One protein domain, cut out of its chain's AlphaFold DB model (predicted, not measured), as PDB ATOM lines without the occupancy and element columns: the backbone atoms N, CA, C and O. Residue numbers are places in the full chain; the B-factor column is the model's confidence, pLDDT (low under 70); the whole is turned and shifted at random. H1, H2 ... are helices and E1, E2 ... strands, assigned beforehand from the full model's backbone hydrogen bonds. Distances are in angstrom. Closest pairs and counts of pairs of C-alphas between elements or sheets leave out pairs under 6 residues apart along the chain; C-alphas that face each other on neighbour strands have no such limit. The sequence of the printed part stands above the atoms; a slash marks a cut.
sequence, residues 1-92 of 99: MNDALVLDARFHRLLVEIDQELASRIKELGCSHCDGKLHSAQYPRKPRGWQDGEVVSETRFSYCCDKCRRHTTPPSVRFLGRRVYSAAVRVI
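Overview. This is residues 1 to 92 of the 99 residues of an uncharacterized protein of Candidatus Accumulibacter sp (UniProt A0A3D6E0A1). One long helix, H2, runs alongside a long, narrow two-stranded ribbon: E1 and E2 run one way, residues 46 to 57 make the turn, and E3 and E4 come back, with a break of 2 residues in each arm. Residues 66 to 86, with no named element, fold back from the E1 and E4 end toward the other end of the rod, where the small helices H1 and H3 are near each other. The printed part has 92 residues with three named helices and four named strands, in the order H1 H2 E1 E2 E3 E4 H3; the strands form two antiparallel pairs, E1 - E4 and E2 - E3. The class is mixed, helices and strands, with under half of the residues in named elements. The whole is only just compact, close to loose, with a radius of gyration of the C-alphas of 14.6 A, and spans 48 by 21 by 18 A.

Along the chain. The strands are E1, residues 38 to 40, E2, residues 43 to 45, E3, residues 58 to 60, and E4, residues 63 to 65. H2, residues 9 to 29, measures 30.7 A from C-alpha 9 at (-46.911, -3.739, -18.653) to C-alpha 29 at (-47.204, -32.535, -29.362). H1 is residues 3 to 6, and H3 is residues 87 to 92, with C-alpha 92 at (-60.468, -4.407, -26.209).

Arrangement. E1 and E4 are antiparallel neighbours at 138 degrees, with N 39 and O 64 within hydrogen-bond range at 2.9 A. E1 runs on into E2 at 60 degrees, and E3 runs on into E4 at 27 degrees. E2 and E3 form a hairpin, antiparallel at 130 degrees, with N 45 and O 58 at 2.8 A. Residues 63 to 64 of E4 also pair with residues 71 to 72, antiparallel. The closest C-alphas of H2 and E1 are those of Lys 27 and Leu 38, 5.5 A apart. H2 and E3 are near each other, with 6 pairs of C-alphas within 10 A. H1 is close to H3 but not clearly touching, with the C-alphas of Val 6 and Val 89 the closest at 6.6 A. H2 and H3 are only just apart, at 8.2 A. In H2 and H3 every O i to N i+4 pair is within hydrogen-bond range; H1 is too short for such a pair.

Size, cuts and confidence. The C-alphas farthest apart, of Met 1 and Lys 67, are 48.4 A apart. The printed part has no cut. The links E2 to E3 and E4 to H3 are long, of 12 and 21 residues. The mean pLDDT of the printed part is 80.6; residues 1 to 4, 6, 46 to 57 and 81 to 92 are under 70.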
ATOM      1  N   MET A   1     -62.437   4.562 -22.509       46.94
ATOM      2  CA  MET A   1     -60.995   4.567 -22.823       46.94
ATOM      3  C   MET A   1     -60.364   3.466 -21.992       46.94
ATOM      4  O   MET A   1     -60.227   3.645 -20.793       46.94
ATOM      5  N   ASN A   2     -60.095   2.308 -22.602       57.50
ATOM      6  CA  ASN A   2     -59.375   1.178 -21.984       57.50
ATOM      7  C   ASN A   2     -57.861   1.273 -22.263       57.50
ATOM      8  O   ASN A   2     -57.134   0.286 -22.174       57.50
ATOM      9  N   ASP A   3     -57.390   2.470 -22.610       61.56
ATOM     10  CA  ASP A   3     -56.013   2.743 -23.013       61.56
ATOM     11  C   ASP A   3     -55.048   2.446 -21.859       61.56
ATOM     12  O   ASP A   3     -53.981   1.893 -22.082       61.56
ATOM     13  N   ALA A   4     -55.469   2.680 -20.611       68.56
ATOM     14  CA  ALA A   4     -54.681   2.347 -19.425       68.56
ATOM     15  C   ALA A   4     -54.389   0.840 -19.291       68.56
ATOM     16  O   ALA A   4     -53.302   0.475 -18.862       68.56
ATOM     17  N   LEU A   5     -55.327  -0.036 -19.679       70.19
ATOM     18  CA  LEU A   5     -55.118  -1.489 -19.638       70.19
ATOM     19  C   LEU A   5     -54.197  -1.946 -20.772       70.19
ATOM     20  O   LEU A   5     -53.322  -2.777 -20.558       70.19
ATOM     21  N   VAL A   6     -54.392  -1.391 -21.972       68.88
ATOM     22  CA  VAL A   6     -53.555  -1.698 -23.138       68.88
ATOM     23  C   VAL A   6     -52.118  -1.230 -22.926       68.88
ATOM     24  O   VAL A   6     -51.220  -1.877 -23.431       68.88
ATOM     25  N   LEU A   7     -51.891  -0.155 -22.172       71.50
ATOM     26  CA  LEU A   7     -50.552   0.333 -21.837       71.50
ATOM     27  C   LEU A   7     -49.960  -0.321 -20.568       71.50
ATOM     28  O   LEU A   7     -48.804  -0.064 -20.234       71.50
ATOM     29  N   ASP A   8     -50.710  -1.164 -19.845       78.62
ATOM     30  CA  ASP A   8     -50.228  -1.806 -18.614       78.62
ATOM     31  C   ASP A   8     -49.218  -2.922 -18.939       78.62
ATOM     32  O   ASP A   8     -49.536  -3.950 -19.548       78.62
ATOM     33  N   ALA A   9     -47.980  -2.761 -18.469       80.75
ATOM     34  CA  ALA A   9     -46.911  -3.739 -18.653       80.75
ATOM     35  C   ALA A   9     -47.247  -5.133 -18.082       80.75
ATOM     36  O   ALA A   9     -46.778  -6.146 -18.607       80.75
ATOM     37  N   ARG A  10     -48.062  -5.216 -17.022       84.56
ATOM     38  CA  ARG A  10     -48.522  -6.492 -16.446       84.56
ATOM     39  C   ARG A  10     -49.484  -7.201 -17.386       84.56
ATOM     40  O   ARG A  10     -49.407  -8.419 -17.519       84.56
ATOM     41  N   PHE A  11     -50.348  -6.446 -18.061       81.81
ATOM     42  CA  PHE A  11     -51.255  -6.996 -19.058       81.81
ATOM     43  C   PHE A  11     -50.469  -7.569 -20.243       81.81
ATOM     44  O   PHE A  11     -50.669  -8.725 -20.608       81.81
ATOM     45  N   HIS A  12     -49.491  -6.827 -20.767       78.81
ATOM     46  CA  HIS A  12     -48.594  -7.338 -21.809       78.81
ATOM     47  C   HIS A  12     -47.841  -8.604 -21.388       78.81
ATOM     48  O   HIS A  12     -47.767  -9.556 -22.165       78.81
ATOM     49  N   ARG A  13     -47.315  -8.643 -20.158       85.44
ATOM     50  CA  ARG A  13     -46.626  -9.826 -19.626       85.44
ATOM     51  C   ARG A  13     -47.545 -11.047 -19.588       85.44
ATOM     52  O   ARG A  13     -47.153 -12.099 -20.082       85.44
ATOM     53  N   LEU A  14     -48.774 -10.881 -19.101       88.50
ATOM     54  CA  LEU A  14     -49.771 -11.951 -19.073       88.50
ATOM     55  C   LEU A  14     -50.058 -12.499 -20.482       88.50
ATOM     56  O   LEU A  14     -50.122 -13.710 -20.678       88.50
ATOM     57  N   LEU A  15     -50.185 -11.626 -21.489       86.38
ATOM     58  CA  LEU A  15     -50.392 -12.064 -22.874       86.38
ATOM     59  C   LEU A  15     -49.204 -12.874 -23.421       86.38
ATOM     60  O   LEU A  15     -49.402 -13.809 -24.199       86.38
ATOM     61  N   VAL A  16     -47.973 -12.525 -23.035       87.88
ATOM     62  CA  VAL A  16     -46.769 -13.284 -23.411       87.88
ATOM     63  C   VAL A  16     -46.756 -14.655 -22.738       87.88
ATOM     64  O   VAL A  16     -46.469 -15.643 -23.410       87.88
ATOM     65  N   GLU A  17     -47.098 -14.726 -21.450       92.81
ATOM     66  CA  GLU A  17     -47.155 -15.978 -20.683       92.81
ATOM     67  C   GLU A  17     -48.173 -16.963 -21.277       92.81
ATOM     68  O   GLU A  17     -47.828 -18.117 -21.533       92.81
ATOM     69  N   ILE A  18     -49.381 -16.491 -21.608       92.19
ATOM     70  CA  ILE A  18     -50.418 -17.301 -22.272       92.19
ATOM     71  C   ILE A  18     -49.899 -17.866 -23.602       92.19
ATOM     72  O   ILE A  18     -50.020 -19.060 -23.881       92.19
ATOM     73  N   ASP A  19     -49.288 -17.020 -24.433       91.94
ATOM     74  CA  ASP A  19     -48.720 -17.446 -25.712       91.94
ATOM     75  C   ASP A  19     -47.586 -18.467 -25.541       91.94
ATOM     76  O   ASP A  19     -47.441 -19.374 -26.364       91.94
ATOM     77  N   GLN A  20     -46.767 -18.321 -24.498       94.44
ATOM     78  CA  GLN A  20     -45.658 -19.224 -24.211       94.44
ATOM     79  C   GLN A  20     -46.155 -20.595 -23.748       94.44
ATOM     80  O   GLN A  20     -45.596 -21.618 -24.157       94.44
ATOM     81  N   GLU A  21     -47.224 -20.635 -22.959       96.44
ATOM     82  CA  GLU A  21     -47.881 -21.878 -22.568       96.44
ATOM     83  C   GLU A  21     -48.469 -22.602 -23.790       96.44
ATOM     84  O   GLU A  21     -48.170 -23.775 -24.024       96.44
ATOM     85  N   LEU A  22     -49.230 -21.891 -24.633       94.75
ATOM     86  CA  LEU A  22     -49.779 -22.439 -25.880       94.75
ATOM     87  C   LEU A  22     -48.678 -22.973 -26.803       94.75
ATOM     88  O   LEU A  22     -48.808 -24.056 -27.379       94.75
ATOM     89  N   ALA A  23     -47.579 -22.233 -26.937       95.06
ATOM     90  CA  ALA A  23     -46.454 -22.636 -27.765       95.06
ATOM     91  C   ALA A  23     -45.752 -23.888 -27.211       95.06
ATOM     92  O   ALA A  23     -45.427 -24.794 -27.981       95.06
ATOM     93  N   SER A  24     -45.584 -23.977 -25.889       96.06
ATOM     94  CA  SER A  24     -44.966 -25.132 -25.224       96.06
ATOM     95  C   SER A  24     -45.784 -26.407 -25.430       96.06
ATOM     96  O   SER A  24     -45.224 -27.412 -25.866       96.06
ATOM     97  N   ARG A  25     -47.113 -26.336 -25.273       96.81
ATOM     98  CA  ARG A  25     -48.017 -27.467 -25.551       96.81
ATOM     99  C   ARG A  25     -47.899 -27.956 -26.999       96.81
ATOM    100  O   ARG A  25     -47.808 -29.153 -27.249       96.81
ATOM    101  N   ILE A  26     -47.845 -27.043 -27.973       96.06
ATOM    102  CA  ILE A  26     -47.649 -27.412 -29.388       96.06
ATOM    103  C   ILE A  26     -46.276 -28.053 -29.617       96.06
ATOM    104  O   ILE A  26     -46.170 -29.021 -30.366       96.06
ATOM    105  N   LYS A  27     -45.220 -27.540 -28.977       96.69
ATOM    106  CA  LYS A  27     -43.873 -28.115 -29.075       96.69
ATOM    107  C   LYS A  27     -43.833 -29.554 -28.550       96.69
ATOM    108  O   LYS A  27     -43.179 -30.389 -29.171       96.69
ATOM    109  N   GLU A  28     -44.523 -29.827 -27.444       97.06
ATOM    110  CA  GLU A  28     -44.637 -31.159 -26.834       97.06
ATOM    111  C   GLU A  28     -45.394 -32.153 -27.721       97.06
ATOM    112  O   GLU A  28     -44.982 -33.305 -27.826       97.06
ATOM    113  N   LEU A  29     -46.443 -31.702 -28.420       96.38
ATOM    114  CA  LEU A  29     -47.204 -32.535 -29.362       96.38
ATOM    115  C   LEU A  29     -46.396 -32.969 -30.598       96.38
ATOM    116  O   LEU A  29     -46.745 -33.957 -31.241       96.38
ATOM    117  N   GLY A  30     -45.320 -32.255 -30.942       96.69
ATOM    118  CA  GLY A  30     -44.510 -32.553 -32.122       96.69
ATOM    119  C   GLY A  30     -45.167 -32.126 -33.442       96.69
ATOM    120  O   GLY A  30     -46.137 -31.370 -33.478       96.69
ATOM    121  N   CYS A  31     -44.584 -32.538 -34.572       97.38
ATOM    122  CA  CYS A  31     -45.087 -32.137 -35.884       97.38
ATOM    123  C   CYS A  31     -46.433 -32.809 -36.213       97.38
ATOM    124  O   CYS A  31     -46.557 -34.024 -36.192       97.38
ATOM    125  N   SER A  32     -47.425 -32.033 -36.658       96.44
ATOM    126  CA  SER A  32     -48.742 -32.552 -37.071       96.44
ATOM    127  C   SER A  32     -48.736 -33.356 -38.382       96.44
ATOM    128  O   SER A  32     -49.792 -33.757 -38.866       96.44
ATOM    129  N   HIS A  33     -47.575 -33.513 -39.021       97.38
ATOM    130  CA  HIS A  33     -47.435 -34.142 -40.337       97.38
ATOM    131  C   HIS A  33     -46.457 -35.318 -40.358       97.38
ATOM    132  O   HIS A  33     -46.465 -36.080 -41.320       97.38
ATOM    133  N   CYS A  34     -45.591 -35.442 -39.354       97.44
ATOM    134  CA  CYS A  34     -44.637 -36.538 -39.234       97.44
ATOM    135  C   CYS A  34     -44.204 -36.699 -37.774       97.44
ATOM    136  O   CYS A  34     -44.480 -35.854 -36.933       97.44
ATOM    137  N   ASP A  35     -43.428 -37.731 -37.479       97.12
ATOM    138  CA  ASP A  35     -42.881 -38.045 -36.153       97.12
ATOM    139  C   ASP A  35     -41.636 -37.201 -35.782       97.12
ATOM    140  O   ASP A  35     -40.717 -37.659 -35.099       97.12
ATOM    141  N   GLY A  36     -41.546 -35.982 -36.316       97.12
ATOM    142  CA  GLY A  36     -40.415 -35.080 -36.105       97.12
ATOM    143  C   GLY A  36     -40.621 -34.153 -34.912       97.12
ATOM    144  O   GLY A  36     -41.749 -33.742 -34.614       97.12
ATOM    145  N   LYS A  37     -39.524 -33.773 -34.254       97.69
ATOM    146  CA  LYS A  37     -39.543 -32.810 -33.148       97.69
ATOM    147  C   LYS A  37     -39.619 -31.384 -33.676       97.69
ATOM    148  O   LYS A  37     -39.136 -31.058 -34.763       97.69
ATOM    149  N   LEU A  38     -40.229 -30.514 -32.879       98.19
ATOM    150  CA  LEU A  38     -40.350 -29.093 -33.179       98.19
ATOM    151  C   LEU A  38     -39.214 -28.303 -32.517       98.19
ATOM    152  O   LEU A  38     -39.098 -28.239 -31.291       98.19
ATOM    153  N   HIS A  39     -38.390 -27.658 -33.343       96.88
ATOM    154  CA  HIS A  39     -37.332 -26.747 -32.908       96.88
ATOM    155  C   HIS A  39     -37.762 -25.295 -33.051       96.88
ATOM    156  O   HIS A  39     -38.536 -24.953 -33.942       96.88
ATOM    157  N   SER A  40     -37.252 -24.438 -32.164       94.75
ATOM    158  CA  SER A  40     -37.530 -23.000 -32.189       94.75
ATOM    159  C   SER A  40     -37.133 -22.398 -33.538       94.75
ATOM    160  O   SER A  40     -36.004 -22.567 -33.988       94.75
ATOM    161  N   ALA A  41     -38.069 -21.703 -34.172       91.50
ATOM    162  CA  ALA A  41     -37.876 -20.970 -35.418       91.50
ATOM    163  C   ALA A  41     -38.638 -19.647 -35.313       91.50
ATOM    164  O   ALA A  41     -39.583 -19.401 -36.058       91.50
ATOM    165  N   GLN A  42     -38.307 -18.862 -34.288       88.12
ATOM    166  CA  GLN A  42     -39.006 -17.631 -33.927       88.12
ATOM    167  C   GLN A  42     -38.554 -16.466 -34.804       88.12
ATOM    168  O   GLN A  42     -37.378 -16.366 -35.149       88.12
ATOM    169  N   TYR A  43     -39.482 -15.563 -35.122       81.31
ATOM    170  CA  TYR A  43     -39.184 -14.375 -35.918       81.31
ATOM    171  C   TYR A  43     -39.756 -13.113 -35.263       81.31
ATOM    172  O   TYR A  43     -40.894 -13.146 -34.774       81.31
ATOM    173  N   PRO A  44     -39.008 -11.995 -35.286       80.62
ATOM    174  CA  PRO A  44     -39.526 -10.703 -34.861       80.62
ATOM    175  C   PRO A  44     -40.715 -10.283 -35.732       80.62
ATOM    176  O   PRO A  44     -40.737 -10.497 -36.951       80.62
ATOM    177  N   ARG A  45     -41.728  -9.677 -35.115       78.06
ATOM    178  CA  ARG A  45     -42.902  -9.113 -35.783       78.06
ATOM    179  C   ARG A  45     -43.131  -7.693 -35.272       78.06
ATOM    180  O   ARG A  45     -43.050  -7.432 -34.080       78.06
ATOM    181  N   LYS A  46     -43.468  -6.780 -36.189       68.38
ATOM    182  CA  LYS A  46     -43.894  -5.405 -35.879       68.38
ATOM    183  C   LYS A  46     -45.423  -5.351 -35.762       68.38
ATOM    184  O   LYS A  46     -46.073  -5.277 -36.812       68.38
ATOM    185  N   PRO A  47     -46.019  -5.423 -34.556       65.06
ATOM    186  CA  PRO A  47     -47.460  -5.271 -34.417       65.06
ATOM    187  C   PRO A  47     -47.905  -3.898 -34.947       65.06
ATOM    188  O   PRO A  47     -47.358  -2.860 -34.597       65.06
ATOM    189  N   ARG A  48     -48.876  -3.898 -35.859       63.41
ATOM    190  CA  ARG A  48     -49.574  -2.727 -36.390       63.41
ATOM    191  C   ARG A  48     -50.724  -2.387 -35.438       63.41
ATOM    192  O   ARG A  48     -51.536  -3.265 -35.142       63.41
ATOM    193  N   GLY A  49     -50.823  -1.129 -35.012       56.69
ATOM    194  CA  GLY A  49     -51.857  -0.647 -34.082       56.69
ATOM    195  C   GLY A  49     -51.328  -0.126 -32.743       56.69
ATOM    196  O   GLY A  49     -52.118   0.375 -31.955       56.69
ATOM    197  N   TRP A  50     -50.018  -0.216 -32.502       54.78
ATOM    198  CA  TRP A  50     -49.332   0.595 -31.492       54.78
ATOM    199  C   TRP A  50     -48.984   1.958 -32.105       54.78
ATOM    200  O   TRP A  50     -48.735   2.012 -33.313       54.78
ATOM    201  N   GLN A  51     -49.002   3.039 -31.320       53.88
ATOM    202  CA  GLN A  51     -48.671   4.380 -31.819       53.88
ATOM    203  C   GLN A  51     -47.258   4.373 -32.429       53.88
ATOM    204  O   GLN A  51     -46.332   3.774 -31.872       53.88
ATOM    205  N   ASP A  52     -47.109   4.971 -33.613       45.66
ATOM    206  CA  ASP A  52     -45.833   5.038 -34.325       45.66
ATOM    207  C   ASP A  52     -44.806   5.795 -33.466       45.66
ATOM    208  O   ASP A  52     -44.928   6.997 -33.257       45.66
ATOM    209  N   GLY A  53     -43.804   5.084 -32.940       47.19
ATOM    210  CA  GLY A  53     -42.715   5.688 -32.161       47.19
ATOM    211  C   GLY A  53     -41.993   4.723 -31.220       47.19
ATOM    212  O   GLY A  53     -40.777   4.793 -31.096       47.19
ATOM    213  N   GLU A  54     -42.706   3.748 -30.649       50.41
ATOM    214  CA  GLU A  54     -42.163   2.794 -29.662       50.41
ATOM    215  C   GLU A  54     -42.375   1.340 -30.091       50.41
ATOM    216  O   GLU A  54     -42.919   0.512 -29.363       50.41
ATOM    217  N   VAL A  55     -42.006   1.003 -31.326       49.91
ATOM    218  CA  VAL A  55     -42.179  -0.372 -31.803       49.91
ATOM    219  C   VAL A  55     -41.131  -1.263 -31.144       49.91
ATOM    220  O   VAL A  55     -40.058  -1.504 -31.698       49.91
ATOM    221  N   VAL A  56     -41.471  -1.808 -29.981       57.12
ATOM    222  CA  VAL A  56     -40.828  -3.014 -29.474       57.12
ATOM    223  C   VAL A  56     -41.163  -4.115 -30.475       57.12
ATOM    224  O   VAL A  56     -42.317  -4.504 -30.652       57.12
ATOM    225  N   SER A  57     -40.159  -4.568 -31.219       61.62
ATOM    226  CA  SER A  57     -40.308  -5.744 -32.065       61.62
ATOM    227  C   SER A  57     -40.660  -6.933 -31.171       61.62
ATOM    228  O   SER A  57     -39.814  -7.409 -30.417       61.62
ATOM    229  N   GLU A  58     -41.887  -7.437 -31.270       76.25
ATOM    230  CA  GLU A  58     -42.312  -8.596 -30.496       76.25
ATOM    231  C   GLU A  58     -41.947  -9.892 -31.215       76.25
ATOM    232  O   GLU A  58     -42.217 -10.077 -32.405       76.25
ATOM    233  N   THR A  59     -41.369 -10.835 -30.480       83.31
ATOM    234  CA  THR A  59     -41.076 -12.162 -31.014       83.31
ATOM    235  C   THR A  59     -42.348 -12.998 -31.072       83.31
ATOM    236  O   THR A  59     -43.048 -13.183 -30.067       83.31
ATOM    237  N   ARG A  60     -42.643 -13.538 -32.259       88.06
ATOM    238  CA  ARG A  60     -43.701 -14.531 -32.428       88.06
ATOM    239  C   ARG A  60     -43.131 -15.930 -32.253       88.06
ATOM    240  O   ARG A  60     -42.174 -16.302 -32.934       88.06
ATOM    241  N   PHE A  61     -43.762 -16.713 -31.382       91.31
ATOM    242  CA  PHE A  61     -43.428 -18.120 -31.227       91.31
ATOM    243  C   PHE A  61     -43.790 -18.890 -32.498       91.31
ATOM    244  O   PHE A  61     -44.915 -18.823 -32.993       91.31
ATOM    245  N   SER A  62     -42.812 -19.604 -33.036       92.75
ATOM    246  CA  SER A  62     -42.966 -20.493 -34.180       92.75
ATOM    247  C   SER A  62     -41.894 -21.567 -34.131       92.75
ATOM    248  O   SER A  62     -40.831 -21.383 -33.528       92.75
ATOM    249  N   TYR A  63     -42.192 -22.694 -34.764       96.38
ATOM    250  CA  TYR A  63     -41.348 -23.873 -34.773       96.38
ATOM    251  C   TYR A  63     -41.133 -24.397 -36.188       96.38
ATOM    252  O   TYR A  63     -41.975 -24.207 -37.066       96.38
ATOM    253  N   CYS A  64     -40.023 -25.097 -36.389       97.44
ATOM    254  CA  CYS A  64     -39.722 -25.857 -37.592       97.44
ATOM    255  C   CYS A  64     -39.489 -27.320 -37.205       97.44
ATOM    256  O   CYS A  64     -38.816 -27.609 -36.213       97.44
ATOM    257  N   CYS A  65     -40.070 -28.235 -37.974       98.00
ATOM    258  CA  CYS A  65     -39.839 -29.663 -37.802       98.00
ATOM    259  C   CYS A  65     -38.412 -30.049 -38.229       98.00
ATOM    260  O   CYS A  65     -37.948 -29.628 -39.290       98.00
ATOM    261  N   ASP A  66     -37.732 -30.882 -37.441       97.88
ATOM    262  CA  ASP A  66     -36.410 -31.434 -37.773       97.88
ATOM    263  C   ASP A  66     -36.408 -32.314 -39.033       97.88
ATOM    264  O   ASP A  66     -35.469 -32.233 -39.820       97.88
ATOM    265  N   LYS A  67     -37.475 -33.089 -39.258       98.00
ATOM    266  CA  LYS A  67     -37.620 -34.029 -40.380       98.00
ATOM    267  C   LYS A  67     -38.214 -33.381 -41.626       98.00
ATOM    268  O   LYS A  67     -37.526 -33.186 -42.621       98.00
ATOM    269  N   CYS A  68     -39.498 -33.019 -41.589       97.69
ATOM    270  CA  CYS A  68     -40.203 -32.533 -42.783       97.69
ATOM    271  C   CYS A  68     -39.987 -31.041 -43.076       97.69
ATOM    272  O   CYS A  68     -40.518 -30.533 -44.063       97.69
ATOM    273  N   ARG A  69     -39.265 -30.319 -42.203       96.38
ATOM    274  CA  ARG A  69     -38.959 -28.878 -42.313       96.38
ATOM    275  C   ARG A  69     -40.176 -27.945 -42.369       96.38
ATOM    276  O   ARG A  69     -40.020 -26.735 -42.524       96.38
ATOM    277  N   ARG A  70     -41.397 -28.463 -42.198       95.62
ATOM    278  CA  ARG A  70     -42.619 -27.652 -42.161       95.62
ATOM    279  C   ARG A  70     -42.631 -26.750 -40.931       95.62
ATOM    280  O   ARG A  70     -42.202 -27.141 -39.842       95.62
ATOM    281  N   HIS A  71     -43.159 -25.547 -41.121       93.94
ATOM    282  CA  HIS A  71     -43.318 -24.570 -40.055       93.94
ATOM    283  C   HIS A  71     -44.645 -24.780 -39.328       93.94
ATOM    284  O   HIS A  71     -45.694 -24.903 -39.957       93.94
ATOM    285  N   THR A  72     -44.596 -24.748 -38.000       93.19
ATOM    286  CA  THR A  72     -45.768 -24.765 -37.122       93.19
ATOM    287  C   THR A  72     -45.804 -23.453 -36.360       93.19
ATOM    288  O   THR A  72     -44.845 -23.089 -35.683       93.19
ATOM    289  N   THR A  73     -46.896 -22.706 -36.498       91.38
ATOM    290  CA  THR A  73     -47.087 -21.440 -35.784       91.38
ATOM    291  C   THR A  73     -48.246 -21.610 -34.809       91.38
ATOM    292  O   THR A  73     -49.381 -21.720 -35.277       91.38
ATOM    293  N   PRO A  74     -47.979 -21.662 -33.493       91.38
ATOM    294  CA  PRO A  74     -49.022 -21.760 -32.481       91.38
ATOM    295  C   PRO A  74     -50.065 -20.632 -32.585       91.38
ATOM    296  O   PRO A  74     -49.760 -19.543 -33.102       91.38
ATOM    297  N   PRO A  75     -51.293 -20.870 -32.087       89.38
ATOM    298  CA  PRO A  75     -52.251 -19.796 -31.846       89.38
ATOM    299  C   PRO A  75     -51.659 -18.756 -30.887       89.38
ATOM    300  O   PRO A  75     -50.758 -19.061 -30.106       89.38
ATOM    301  N   SER A  76     -52.144 -17.517 -30.974       86.44
ATOM    302  CA  SER A  76     -51.632 -16.412 -30.165       86.44
ATOM    303  C   SER A  76     -52.731 -15.411 -29.823       86.44
ATOM    304  O   SER A  76     -53.524 -15.036 -30.688       86.44
ATOM    305  N   VAL A  77     -52.738 -14.942 -28.575       85.06
ATOM    306  CA  VAL A  77     -53.581 -13.833 -28.094       85.06
ATOM    307  C   VAL A  77     -52.945 -12.464 -28.368       85.06
ATOM    308  O   VAL A  77     -53.617 -11.431 -28.316       85.06
ATOM    309  N   ARG A  78     -51.655 -12.447 -28.725       83.44
ATOM    310  CA  ARG A  78     -50.909 -11.257 -29.164       83.44
ATOM    311  C   ARG A  78     -50.929 -11.049 -30.676       83.44
ATOM    312  O   ARG A  78     -50.621  -9.957 -31.129       83.44
ATOM    313  N   PHE A  79     -51.297 -12.048 -31.482       79.81
ATOM    314  CA  PHE A  79     -51.280 -11.944 -32.948       79.81
ATOM    315  C   PHE A  79     -52.539 -12.546 -33.595       79.81
ATOM    316  O   PHE A  79     -52.767 -13.752 -33.521       79.81
ATOM    317  N   LEU A  80     -53.312 -11.739 -34.336       74.25
ATOM    318  CA  LEU A  80     -54.434 -12.231 -35.159       74.25
ATOM    319  C   LEU A  80     -53.944 -13.006 -36.397       74.25
ATOM    320  O   LEU A  80     -53.781 -12.460 -37.495       74.25
ATOM    321  N   GLY A  81     -53.731 -14.312 -36.243       67.75
ATOM    322  CA  GLY A  81     -53.331 -15.193 -37.341       67.75
ATOM    323  C   GLY A  81     -51.966 -14.801 -37.917       67.75
ATOM    324  O   GLY A  81     -51.014 -14.579 -37.180       67.75
ATOM    325  N   ARG A  82     -51.806 -14.735 -39.246       62.47
ATOM    326  CA  ARG A  82     -50.556 -14.240 -39.877       62.47
ATOM    327  C   ARG A  82     -50.416 -12.713 -39.832       62.47
ATOM    328  O   ARG A  82     -49.334 -12.195 -40.127       62.47
ATOM    329  N   ARG A  83     -51.494 -11.999 -39.492       56.69
ATOM    330  CA  ARG A  83     -51.546 -10.537 -39.496       56.69
ATOM    331  C   ARG A  83     -51.028  -9.989 -38.174       56.69
ATOM    332  O   ARG A  83     -51.172 -10.585 -37.115       56.69
ATOM    333  N   VAL A  84     -50.389  -8.833 -38.276       55.59
ATOM    334  CA  VAL A  84     -49.629  -8.198 -37.199       55.59
ATOM    335  C   VAL A  84     -50.517  -7.347 -36.295       55.59
ATOM    336  O   VAL A  84     -50.117  -6.277 -35.890       55.59
ATOM    337  N   TYR A  85     -51.746  -7.755 -36.009       57.16
ATOM    338  CA  TYR A  85     -52.576  -7.009 -35.060       57.16
ATOM    339  C   TYR A  85     -52.486  -7.666 -33.693       57.16
ATOM    340  O   TYR A  85     -52.625  -8.890 -33.623       57.16
ATOM    341  N   SER A  86     -52.324  -6.865 -32.635       59.62
ATOM    342  CA  SER A  86     -52.577  -7.363 -31.286       59.62
ATOM    343  C   SER A  86     -54.045  -7.761 -31.182       59.62
ATOM    344  O   SER A  86     -54.935  -6.915 -31.292       59.62
ATOM    345  N   ALA A  87     -54.298  -9.070 -31.087       60.50
ATOM    346  CA  ALA A  87     -55.651  -9.616 -31.030       60.50
ATOM    347  C   ALA A  87     -56.382  -9.093 -29.797       60.50
ATOM    348  O   ALA A  87     -57.499  -8.596 -29.922       60.50
ATOM    349  N   ALA A  88     -55.693  -9.090 -28.655       64.50
ATOM    350  CA  ALA A  88     -56.163  -8.469 -27.428       64.50
ATOM    351  C   ALA A  88     -56.510  -6.984 -27.623       64.50
ATOM    352  O   ALA A  88     -57.621  -6.579 -27.296       64.50
ATOM    353  N   VAL A  89     -55.625  -6.180 -28.230       65.62
ATOM    354  CA  VAL A  89     -55.908  -4.749 -28.466       65.62
ATOM    355  C   VAL A  89     -57.125  -4.570 -29.360       65.62
ATOM    356  O   VAL A  89     -57.984  -3.750 -29.051       65.62
ATOM    357  N   ARG A  90     -57.247  -5.343 -30.445       64.50
ATOM    358  CA  ARG A  90     -58.418  -5.268 -31.330       64.50
ATOM    359  C   ARG A  90     -59.707  -5.599 -30.592       64.50
ATOM    360  O   ARG A  90     -60.658  -4.849 -30.738       64.50
ATOM    361  N   VAL A  91     -59.736  -6.664 -29.792       66.75
ATOM    362  CA  VAL A  91     -60.921  -7.039 -29.001       66.75
ATOM    363  C   VAL A  91     -61.262  -5.965 -27.963       66.75
ATOM    364  O   VAL A  91     -62.422  -5.596 -27.839       66.75
ATOM    365  N   ILE A  92     -60.265  -5.415 -27.265       65.50
ATOM    366  CA  ILE A  92     -60.468  -4.407 -26.209       65.50
ATOM    367  C   ILE A  92     -60.905  -3.046 -26.776       65.50
ATOM    368  O   ILE A  92     -61.636  -2.308 -26.115       65.50
TER     369      ILE A  92